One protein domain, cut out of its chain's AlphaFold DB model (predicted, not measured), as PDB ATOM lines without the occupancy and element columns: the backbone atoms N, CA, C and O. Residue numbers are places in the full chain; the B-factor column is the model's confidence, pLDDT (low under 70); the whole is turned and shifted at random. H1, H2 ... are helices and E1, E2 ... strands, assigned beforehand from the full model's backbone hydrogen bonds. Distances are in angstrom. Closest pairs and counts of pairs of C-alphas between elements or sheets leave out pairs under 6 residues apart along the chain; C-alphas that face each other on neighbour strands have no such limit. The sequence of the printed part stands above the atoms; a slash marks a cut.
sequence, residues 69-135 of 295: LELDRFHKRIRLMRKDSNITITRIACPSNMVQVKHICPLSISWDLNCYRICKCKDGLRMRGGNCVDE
ATOM      1  N   LEU A  69     -67.545 -86.160  -9.804       77.73
ATOM      2  CA  LEU A  69     -67.246 -85.995  -8.377       77.73
ATOM      3  C   LEU A  69     -65.738 -85.948  -8.092       77.73
ATOM      4  O   LEU A  69     -65.284 -85.113  -7.303       77.73
ATOM      5  N   GLU A  70     -64.942 -86.816  -8.719       77.91
ATOM      6  CA  GLU A  70     -63.480 -86.782  -8.584       77.91
ATOM      7  C   GLU A  70     -62.884 -85.518  -9.211       77.91
ATOM      8  O   GLU A  70     -61.975 -84.912  -8.637       77.91
ATOM      9  N   LEU A  71     -63.417 -85.073 -10.350       79.75
ATOM     10  CA  LEU A  71     -62.995 -83.830 -10.985       79.75
ATOM     11  C   LEU A  71     -63.339 -82.608 -10.119       79.75
ATOM     12  O   LEU A  71     -62.510 -81.704  -9.979       79.75
ATOM     13  N   ASP A  72     -64.510 -82.583  -9.478       80.20
ATOM     14  CA  ASP A  72     -64.870 -81.534  -8.521       80.20
ATOM     15  C   ASP A  72     -63.955 -81.566  -7.290       80.20
ATOM     16  O   ASP A  72     -63.398 -80.535  -6.902       80.20
ATOM     17  N   ARG A  73     -63.693 -82.750  -6.722       79.41
ATOM     18  CA  ARG A  73     -62.757 -82.914  -5.598       79.41
ATOM     19  C   ARG A  73     -61.350 -82.442  -5.968       79.41
ATOM     20  O   ARG A  73     -60.704 -81.746  -5.176       79.41
ATOM     21  N   PHE A  74     -60.889 -82.768  -7.172       80.43
ATOM     22  CA  PHE A  74     -59.625 -82.298  -7.726       80.43
ATOM     23  C   PHE A  74     -59.598 -80.768  -7.822       80.43
ATOM     24  O   PHE A  74     -58.707 -80.128  -7.254       80.43
ATOM     25  N   HIS A  75     -60.606 -80.153  -8.446       82.73
ATOM     26  CA  HIS A  75     -60.706 -78.697  -8.556       82.73
ATOM     27  C   HIS A  75     -60.815 -78.007  -7.194       82.73
ATOM     28  O   HIS A  75     -60.221 -76.946  -6.991       82.73
ATOM     29  N   LYS A  76     -61.512 -78.608  -6.230       83.88
ATOM     30  CA  LYS A  76     -61.585 -78.124  -4.850       83.88
ATOM     31  C   LYS A  76     -60.208 -78.132  -4.193       83.88
ATOM     32  O   LYS A  76     -59.835 -77.138  -3.572       83.88
ATOM     33  N   ARG A  77     -59.422 -79.195  -4.382       78.65
ATOM     34  CA  ARG A  77     -58.038 -79.276  -3.890       78.65
ATOM     35  C   ARG A  77     -57.164 -78.184  -4.511       78.65
ATOM     36  O   ARG A  77     -56.451 -77.499  -3.786       78.65
ATOM     37  N   ILE A  78     -57.279 -77.962  -5.821       78.22
ATOM     38  CA  ILE A  78     -56.590 -76.879  -6.542       78.22
ATOM     39  C   ILE A  78     -56.990 -75.498  -5.995       78.22
ATOM     40  O   ILE A  78     -56.122 -74.664  -5.738       78.22
ATOM     41  N   ARG A  79     -58.285 -75.247  -5.755       81.13
ATOM     42  CA  ARG A  79     -58.771 -73.988  -5.156       81.13
ATOM     43  C   ARG A  79     -58.246 -73.769  -3.739       81.13
ATOM     44  O   ARG A  79     -57.922 -72.637  -3.400       81.13
ATOM     45  N   LEU A  80     -58.171 -74.821  -2.924       77.97
ATOM     46  CA  LEU A  80     -57.607 -74.735  -1.575       77.97
ATOM     47  C   LEU A  80     -56.118 -74.392  -1.622       77.97
ATOM     48  O   LEU A  80     -55.694 -73.512  -0.885       77.97
ATOM     49  N   MET A  81     -55.360 -75.001  -2.536       74.99
ATOM     50  CA  MET A  81     -53.942 -74.680  -2.711       74.99
ATOM     51  C   MET A  81     -53.728 -73.234  -3.182       74.99
ATOM     52  O   MET A  81     -52.816 -72.577  -2.707       74.99
ATOM     53  N   ARG A  82     -54.604 -72.671  -4.031       78.87
ATOM     54  CA  ARG A  82     -54.516 -71.247  -4.433       78.87
ATOM     55  C   ARG A  82     -54.637 -70.243  -3.283       78.87
ATOM     56  O   ARG A  82     -54.350 -69.071  -3.500       78.87
ATOM     57  N   LYS A  83     -55.095 -70.657  -2.095       78.34
ATOM     58  CA  LYS A  83     -55.119 -69.766  -0.928       78.34
ATOM     59  C   LYS A  83     -53.721 -69.499  -0.371       78.34
ATOM     60  O   LYS A  83     -53.540 -68.471   0.275       78.34
ATOM     61  N   ASP A  84     -52.747 -70.364  -0.650       75.67
ATOM     62  CA  ASP A  84     -51.355 -70.084  -0.322       75.67
ATOM     63  C   ASP A  84     -50.826 -69.007  -1.267       75.67
ATOM     64  O   ASP A  84     -50.656 -69.217  -2.469       75.67
ATOM     65  N   SER A  85     -50.538 -67.834  -0.709       74.81
ATOM     66  CA  SER A  85     -50.145 -66.635  -1.454       74.81
ATOM     67  C   SER A  85     -48.847 -66.773  -2.252       74.81
ATOM     68  O   SER A  85     -48.543 -65.896  -3.049       74.81
ATOM     69  N   ASN A  86     -48.089 -67.857  -2.065       82.89
ATOM     70  CA  ASN A  86     -46.767 -68.064  -2.656       82.89
ATOM     71  C   ASN A  86     -46.727 -69.117  -3.769       82.89
ATOM     72  O   ASN A  86     -45.631 -69.448  -4.233       82.89
ATOM     73  N   ILE A  87     -47.872 -69.665  -4.187       85.77
ATOM     74  CA  ILE A  87     -47.914 -70.678  -5.246       85.77
ATOM     75  C   ILE A  87     -48.757 -70.232  -6.440       85.77
ATOM     76  O   ILE A  87     -49.783 -69.570  -6.318       85.77
ATOM     77  N   THR A  88     -48.332 -70.647  -7.625       86.92
ATOM     78  CA  THR A  88     -49.075 -70.504  -8.876       86.92
ATOM     79  C   THR A  88     -49.347 -71.888  -9.435       86.92
ATOM     80  O   THR A  88     -48.523 -72.794  -9.329       86.92
ATOM     81  N   ILE A  89     -50.528 -72.060 -10.020       84.43
ATOM     82  CA  ILE A  89     -50.960 -73.324 -10.607       84.43
ATOM     83  C   ILE A  89     -51.102 -73.107 -12.111       84.43
ATOM     84  O   ILE A  89     -51.986 -72.362 -12.535       84.43
ATOM     85  N   THR A  90     -50.243 -73.748 -12.900       84.02
ATOM     86  CA  THR A  90     -50.190 -73.626 -14.366       84.02
ATOM     87  C   THR A  90     -50.348 -74.996 -15.024       84.02
ATOM     88  O   THR A  90     -50.022 -76.015 -14.423       84.02
ATOM     89  N   ARG A  91     -50.879 -75.036 -16.248       81.33
ATOM     90  CA  ARG A  91     -50.903 -76.257 -17.078       81.33
ATOM     91  C   ARG A  91     -49.602 -76.456 -17.862       81.33
ATOM     92  O   ARG A  91     -49.331 -77.546 -18.344       81.33
ATOM     93  N   ILE A  92     -48.801 -75.401 -17.982       83.44
ATOM     94  CA  ILE A  92     -47.530 -75.368 -18.715       83.44
ATOM     95  C   ILE A  92     -46.381 -75.505 -17.702       83.44
ATOM     96  O   ILE A  92     -46.609 -75.483 -16.491       83.44
ATOM     97  N   ALA A  93     -45.142 -75.651 -18.174       88.66
ATOM     98  CA  ALA A  93     -43.942 -75.545 -17.349       88.66
ATOM     99  C   ALA A  93     -43.969 -74.311 -16.421       88.66
ATOM    100  O   ALA A  93     -44.548 -73.270 -16.744       88.66
ATOM    101  N   CYS A  94     -43.335 -74.440 -15.253       90.54
ATOM    102  CA  CYS A  94     -43.187 -73.313 -14.341       90.54
ATOM    103  C   CYS A  94     -42.369 -72.193 -15.003       90.54
ATOM    104  O   CYS A  94     -41.371 -72.496 -15.662       90.54
ATOM    105  N   PRO A  95     -42.740 -70.913 -14.806       91.44
ATOM    106  CA  PRO A  95     -41.910 -69.785 -15.218       91.44
ATOM    107  C   PRO A  95     -40.475 -69.903 -14.686       91.44
ATOM    108  O   PRO A  95     -40.245 -70.482 -13.625       91.44
ATOM    109  N   SER A  96     -39.501 -69.316 -15.383       93.14
ATOM    110  CA  SER A  96     -38.064 -69.458 -15.076       93.14
ATOM    111  C   SER A  96     -37.644 -68.938 -13.690       93.14
ATOM    112  O   SER A  96     -36.626 -69.369 -13.140       93.14
ATOM    113  N   ASN A  97     -38.422 -68.035 -13.091       93.47
ATOM    114  CA  ASN A  97     -38.243 -67.515 -11.728       93.47
ATOM    115  C   ASN A  97     -39.004 -68.321 -10.653       93.47
ATOM    116  O   ASN A  97     -39.019 -67.940  -9.479       93.47
ATOM    117  N   MET A  98     -39.618 -69.440 -11.034       94.69
ATOM    118  CA  MET A  98     -40.313 -70.365 -10.148       94.69
ATOM    119  C   MET A  98     -39.660 -71.753 -10.177       94.69
ATOM    120  O   MET A  98     -38.927 -72.107 -11.097       94.69
ATOM    121  N   VAL A  99     -39.943 -72.547  -9.150       93.04
ATOM    122  CA  VAL A  99     -39.566 -73.957  -9.035       93.04
ATOM    123  C   VAL A  99     -40.840 -74.787  -8.970       93.04
ATOM    124  O   VAL A  99     -41.780 -74.443  -8.246       93.04
ATOM    125  N   GLN A 100     -40.886 -75.883  -9.726       93.90
ATOM    126  CA  GLN A 100     -41.978 -76.843  -9.627       93.90
ATOM    127  C   GLN A 100     -41.885 -77.575  -8.289       93.90
ATOM    128  O   GLN A 100     -40.948 -78.328  -8.054       93.90
ATOM    129  N   VAL A 101     -42.882 -77.380  -7.434       90.56
ATOM    130  CA  VAL A 101     -42.976 -78.079  -6.146       90.56
ATOM    131  C   VAL A 101     -43.739 -79.383  -6.306       90.56
ATOM    132  O   VAL A 101     -43.440 -80.377  -5.651       90.56
ATOM    133  N   LYS A 102     -44.765 -79.387  -7.163       89.14
ATOM    134  CA  LYS A 102     -45.647 -80.543  -7.305       89.14
ATOM    135  C   LYS A 102     -46.279 -80.614  -8.685       89.14
ATOM    136  O   LYS A 102     -46.575 -79.593  -9.298       89.14
ATOM    137  N   HIS A 103     -46.528 -81.833  -9.138       85.04
ATOM    138  CA  HIS A 103     -47.318 -82.133 -10.324       85.04
ATOM    139  C   HIS A 103     -48.585 -82.866  -9.882       85.04
ATOM    140  O   HIS A 103     -48.499 -83.801  -9.084       85.04
ATOM    141  N   ILE A 104     -49.762 -82.417 -10.318       83.65
ATOM    142  CA  ILE A 104     -51.032 -83.065  -9.980       83.65
ATOM    143  C   ILE A 104     -51.857 -83.249 -11.243       83.65
ATOM    144  O   ILE A 104     -52.165 -82.284 -11.939       83.65
ATOM    145  N   CYS A 105     -52.263 -84.486 -11.485       79.99
ATOM    146  CA  CYS A 105     -53.108 -84.872 -12.601       79.99
ATOM    147  C   CYS A 105     -54.435 -85.436 -12.079       79.99
ATOM    148  O   CYS A 105     -54.442 -86.063 -11.012       79.99
ATOM    149  N   PRO A 106     -55.554 -85.234 -12.791       73.78
ATOM    150  CA  PRO A 106     -56.759 -86.016 -12.549       73.78
ATOM    151  C   PRO A 106     -56.485 -87.494 -12.868       73.78
ATOM    152  O   PRO A 106     -55.715 -87.808 -13.770       73.78
ATOM    153  N   LEU A 107     -57.116 -88.406 -12.127       67.29
ATOM    154  CA  LEU A 107     -56.831 -89.844 -12.220       67.29
ATOM    155  C   LEU A 107     -57.302 -90.508 -13.531       67.29
ATOM    156  O   LEU A 107     -56.852 -91.615 -13.809       67.29
ATOM    157  N   SER A 108     -58.190 -89.889 -14.323       60.75
ATOM    158  CA  SER A 108     -59.003 -90.644 -15.298       60.75
ATOM    159  C   SER A 108     -58.888 -90.279 -16.789       60.75
ATOM    160  O   SER A 108     -59.699 -90.768 -17.572       60.75
ATOM    161  N   ILE A 109     -57.922 -89.470 -17.247       56.35
ATOM    162  CA  ILE A 109     -57.804 -89.098 -18.680       56.35
ATOM    163  C   ILE A 109     -56.328 -89.024 -19.103       56.35
ATOM    164  O   ILE A 109     -55.476 -88.744 -18.263       56.35
ATOM    165  N   SER A 110     -56.045 -89.289 -20.391       58.71
ATOM    166  CA  SER A 110     -54.717 -89.267 -21.032       58.71
ATOM    167  C   SER A 110     -53.771 -88.233 -20.412       58.71
ATOM    168  O   SER A 110     -54.090 -87.043 -20.334       58.71
ATOM    169  N   TRP A 111     -52.616 -88.726 -19.984       55.17
ATOM    170  CA  TRP A 111     -51.899 -88.273 -18.799       55.17
ATOM    171  C   TRP A 111     -51.248 -86.891 -18.894       55.17
ATOM    172  O   TRP A 111     -50.819 -86.399 -17.863       55.17
ATOM    173  N   ASP A 112     -51.224 -86.229 -20.053       58.66
ATOM    174  CA  ASP A 112     -50.421 -85.007 -20.212       58.66
ATOM    175  C   ASP A 112     -51.225 -83.717 -20.419       58.66
ATOM    176  O   ASP A 112     -50.763 -82.640 -20.043       58.66
ATOM    177  N   LEU A 113     -52.453 -83.775 -20.944       62.80
ATOM    178  CA  LEU A 113     -53.156 -82.550 -21.369       62.80
ATOM    179  C   LEU A 113     -53.887 -81.805 -20.238       62.80
ATOM    180  O   LEU A 113     -54.180 -80.617 -20.370       62.80
ATOM    181  N   ASN A 114     -54.177 -82.477 -19.118       74.09
ATOM    182  CA  ASN A 114     -55.000 -81.921 -18.033       74.09
ATOM    183  C   ASN A 114     -54.295 -81.863 -16.672       74.09
ATOM    184  O   ASN A 114     -54.944 -81.637 -15.646       74.09
ATOM    185  N   CYS A 115     -52.979 -82.056 -16.640       83.24
ATOM    186  CA  CYS A 115     -52.219 -81.906 -15.410       83.24
ATOM    187  C   CYS A 115     -51.957 -80.442 -15.075       83.24
ATOM    188  O   CYS A 115     -51.897 -79.559 -15.932       83.24
ATOM    189  N   TYR A 116     -51.774 -80.196 -13.786       87.43
ATOM    190  CA  TYR A 116     -51.373 -78.908 -13.266       87.43
ATOM    191  C   TYR A 116     -50.034 -79.047 -12.556       87.43
ATOM    192  O   TYR A 116     -49.810 -79.949 -11.743       87.43
ATOM    193  N   ARG A 117     -49.142 -78.108 -12.843       85.84
ATOM    194  CA  ARG A 117     -47.891 -77.900 -12.129       85.84
ATOM    195  C   ARG A 117     -48.119 -76.814 -11.090       85.84
ATOM    196  O   ARG A 117     -48.642 -75.741 -11.387       85.84
ATOM    197  N   ILE A 118     -47.748 -77.123  -9.857       88.81
ATOM    198  CA  ILE A 118     -47.724 -76.180  -8.748       88.81
ATOM    199  C   ILE A 118     -46.310 -75.650  -8.661       88.81
ATOM    200  O   ILE A 118     -45.361 -76.390  -8.387       88.81
ATOM    201  N   CYS A 119     -46.198 -74.358  -8.900       92.77
ATOM    202  CA  CYS A 119     -44.954 -73.630  -8.962       92.77
ATOM    203  C   CYS A 119     -44.885 -72.687  -7.766       92.77
ATOM    204  O   CYS A 119     -45.865 -72.013  -7.449       92.77
ATOM    205  N   LYS A 120     -43.733 -72.628  -7.105       93.26
ATOM    206  CA  LYS A 120     -43.442 -71.670  -6.033       93.26
ATOM    207  C   LYS A 120     -42.318 -70.756  -6.494       93.26
ATOM    208  O   LYS A 120     -41.462 -71.177  -7.268       93.26
ATOM    209  N   CYS A 121     -42.307 -69.515  -6.029       93.52
ATOM    210  CA  CYS A 121     -41.177 -68.627  -6.269       93.52
ATOM    211  C   CYS A 121     -39.857 -69.231  -5.768       93.52
ATOM    212  O   CYS A 121     -39.837 -69.881  -4.721       93.52
ATOM    213  N   LYS A 122     -38.769 -69.007  -6.521       94.20
ATOM    214  CA  LYS A 122     -37.403 -69.283  -6.049       94.20
ATOM    215  C   LYS A 122     -37.123 -68.504  -4.761       94.20
ATOM    216  O   LYS A 122     -37.716 -67.449  -4.530       94.20
ATOM    217  N   ASP A 123     -36.221 -69.023  -3.935       91.32
ATOM    218  CA  ASP A 123     -35.896 -68.409  -2.650       91.32
ATOM    219  C   ASP A 123     -35.454 -66.948  -2.806       91.32
ATOM    220  O   ASP A 123     -34.725 -66.581  -3.727       91.32
ATOM    221  N   GLY A 124     -35.938 -66.093  -1.904       89.51
ATOM    222  CA  GLY A 124     -35.723 -64.643  -1.951       89.51
ATOM    223  C   GLY A 124     -36.725 -63.860  -2.807       89.51
ATOM    224  O   GLY A 124     -36.796 -62.641  -2.660       89.51
ATOM    225  N   LEU A 125     -37.538 -64.526  -3.630       91.69
ATOM    226  CA  LEU A 125     -38.622 -63.887  -4.376       91.69
ATOM    227  C   LEU A 125     -39.966 -64.072  -3.655       91.69
ATOM    228  O   LEU A 125     -40.206 -65.089  -2.999       91.69
ATOM    229  N   ARG A 126     -40.882 -63.116  -3.820       90.88
ATOM    230  CA  ARG A 126     -42.274 -63.221  -3.360       90.88
ATOM    231  C   ARG A 126     -43.249 -63.087  -4.513       90.88
ATOM    232  O   ARG A 126     -42.988 -62.393  -5.490       90.88
ATOM    233  N   MET A 127     -44.390 -63.752  -4.399       89.39
ATOM    234  CA  MET A 127     -45.421 -63.700  -5.422       89.39
ATOM    235  C   MET A 127     -46.222 -62.399  -5.308       89.39
ATOM    236  O   MET A 127     -46.756 -62.072  -4.250       89.39
ATOM    237  N   ARG A 128     -46.330 -61.653  -6.406       87.92
ATOM    238  CA  ARG A 128     -47.104 -60.415  -6.499       87.92
ATOM    239  C   ARG A 128     -47.786 -60.339  -7.859       87.92
ATOM    240  O   ARG A 128     -47.122 -60.305  -8.889       87.92
ATOM    241  N   GLY A 129     -49.121 -60.340  -7.864       86.72
ATOM    242  CA  GLY A 129     -49.910 -60.287  -9.103       86.72
ATOM    243  C   GLY A 129     -49.653 -61.461 -10.058       86.72
ATOM    244  O   GLY A 129     -49.682 -61.270 -11.264       86.72
ATOM    245  N   GLY A 130     -49.347 -62.653  -9.530       84.82
ATOM    246  CA  GLY A 130     -49.034 -63.845 -10.331       84.82
ATOM    247  C   GLY A 130     -47.570 -63.977 -10.775       84.82
ATOM    248  O   GLY A 130     -47.208 -65.006 -11.334       84.82
ATOM    249  N   ASN A 131     -46.715 -62.994 -10.481       88.58
ATOM    250  CA  ASN A 131     -45.290 -63.019 -10.822       88.58
ATOM    251  C   ASN A 131     -44.414 -63.089  -9.567       88.58
ATOM    252  O   ASN A 131     -44.785 -62.555  -8.525       88.58
ATOM    253  N   CYS A 132     -43.238 -63.710  -9.656       91.36
ATOM    254  CA  CYS A 132     -42.250 -63.672  -8.577       91.36
ATOM    255  C   CYS A 132     -41.370 -62.432  -8.707       91.36
ATOM    256  O   CYS A 132     -40.678 -62.264  -9.713       91.36
ATOM    257  N   VAL A 133     -41.399 -61.579  -7.686       90.86
ATOM    258  CA  VAL A 133     -40.628 -60.338  -7.604       90.86
ATOM    259  C   VAL A 133     -39.590 -60.430  -6.494       90.86
ATOM    260  O   VAL A 133     -39.845 -61.010  -5.439       90.86
ATOM    261  N   ASP A 134     -38.418 -59.859  -6.738       89.30
ATOM    262  CA  ASP A 134     -37.369 -59.735  -5.731       89.30
ATOM    263  C   ASP A 134     -37.717 -58.578  -4.790       89.30
ATOM    264  O   ASP A 134     -37.714 -57.415  -5.197       89.30
ATOM    265  N   GLU A 135     -38.044 -58.883  -3.534       79.72
ATOM    266  CA  GLU A 135     -38.343 -57.846  -2.541       79.72
ATOM    267  C   GLU A 135     -37.095 -57.120  -2.033       79.72
ATOM    268  O   GLU A 135     -37.226 -56.021  -1.489       79.72
TER     269      GLU A 135
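AT A GLANCE: This is residues 69 to 135 of the 295 residues of an uncharacterized protein of Dracunculus medinensis (UniProt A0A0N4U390). A small twisted sheet of three strands, E1, E3 and E2, makes the middle of an elongated domain, with the hairpin of E4 and E5 at one end and helix H1 reaching toward the other end, grazing the sheet with its later residues. The long loop of residues 105 to 115 lies toward the same end as the beginning of H1. The printed part has 67 residues, with one named helix and five named strands in the order H1, E1, E2, E3, E4, E5, a mixed class. Both sheets, E1 - E3 - E2 and E4 - E5, are antiparallel. The whole is only just compact, close to loose, with a radius of gyration of the C-alphas of 12.7 A and spans of 40 by 21 by 16 A.

IN THESE COORDINATES: H1, residues 69 to 81, begins at C-alpha 69 (-67.246, -85.995, -8.377) and is 18.4 A long. E1 is residues 87 to 90. E2, residues 98 to 104, is 16.6 A long, and E3, residues 116 to 121, is 16.1 A. E4 is residues 125 to 128, and E5, residues 131 to 134, ends at C-alpha 134 (-37.369, -59.735, -5.731).

HOW THE PARTS SIT: H1, with every O i to N i+4 pair within hydrogen-bond range, only grazes the sheet with residues 74 to 81. E1 and E3 are antiparallel at 144 degrees, with N 88 and O 119 at 2.8 A. E2 and E3 form a hairpin at 152 degrees, with N 101 and O 118 at 2.8 A. The sheet is only just strongly twisted, its C-alphas up to 4.1 A off the best plane. E4 and E5 form a hairpin at 136 degrees, with N 126 and O 133 at 2.9 A. The closest C-alphas of E3 and E5, Cys 121 and Cys 132, are 5.6 A apart. H1 is apart from E4 and E5.

THE WHOLE: The two C-alphas farthest apart, those of Ser 108 and Glu 135, are 40.8 A apart. The printed part has no cut. The link from E2 to E3 is long, 11 residues. The mean pLDDT of the printed part is 82.6, and residues 107 to 113 are under 70.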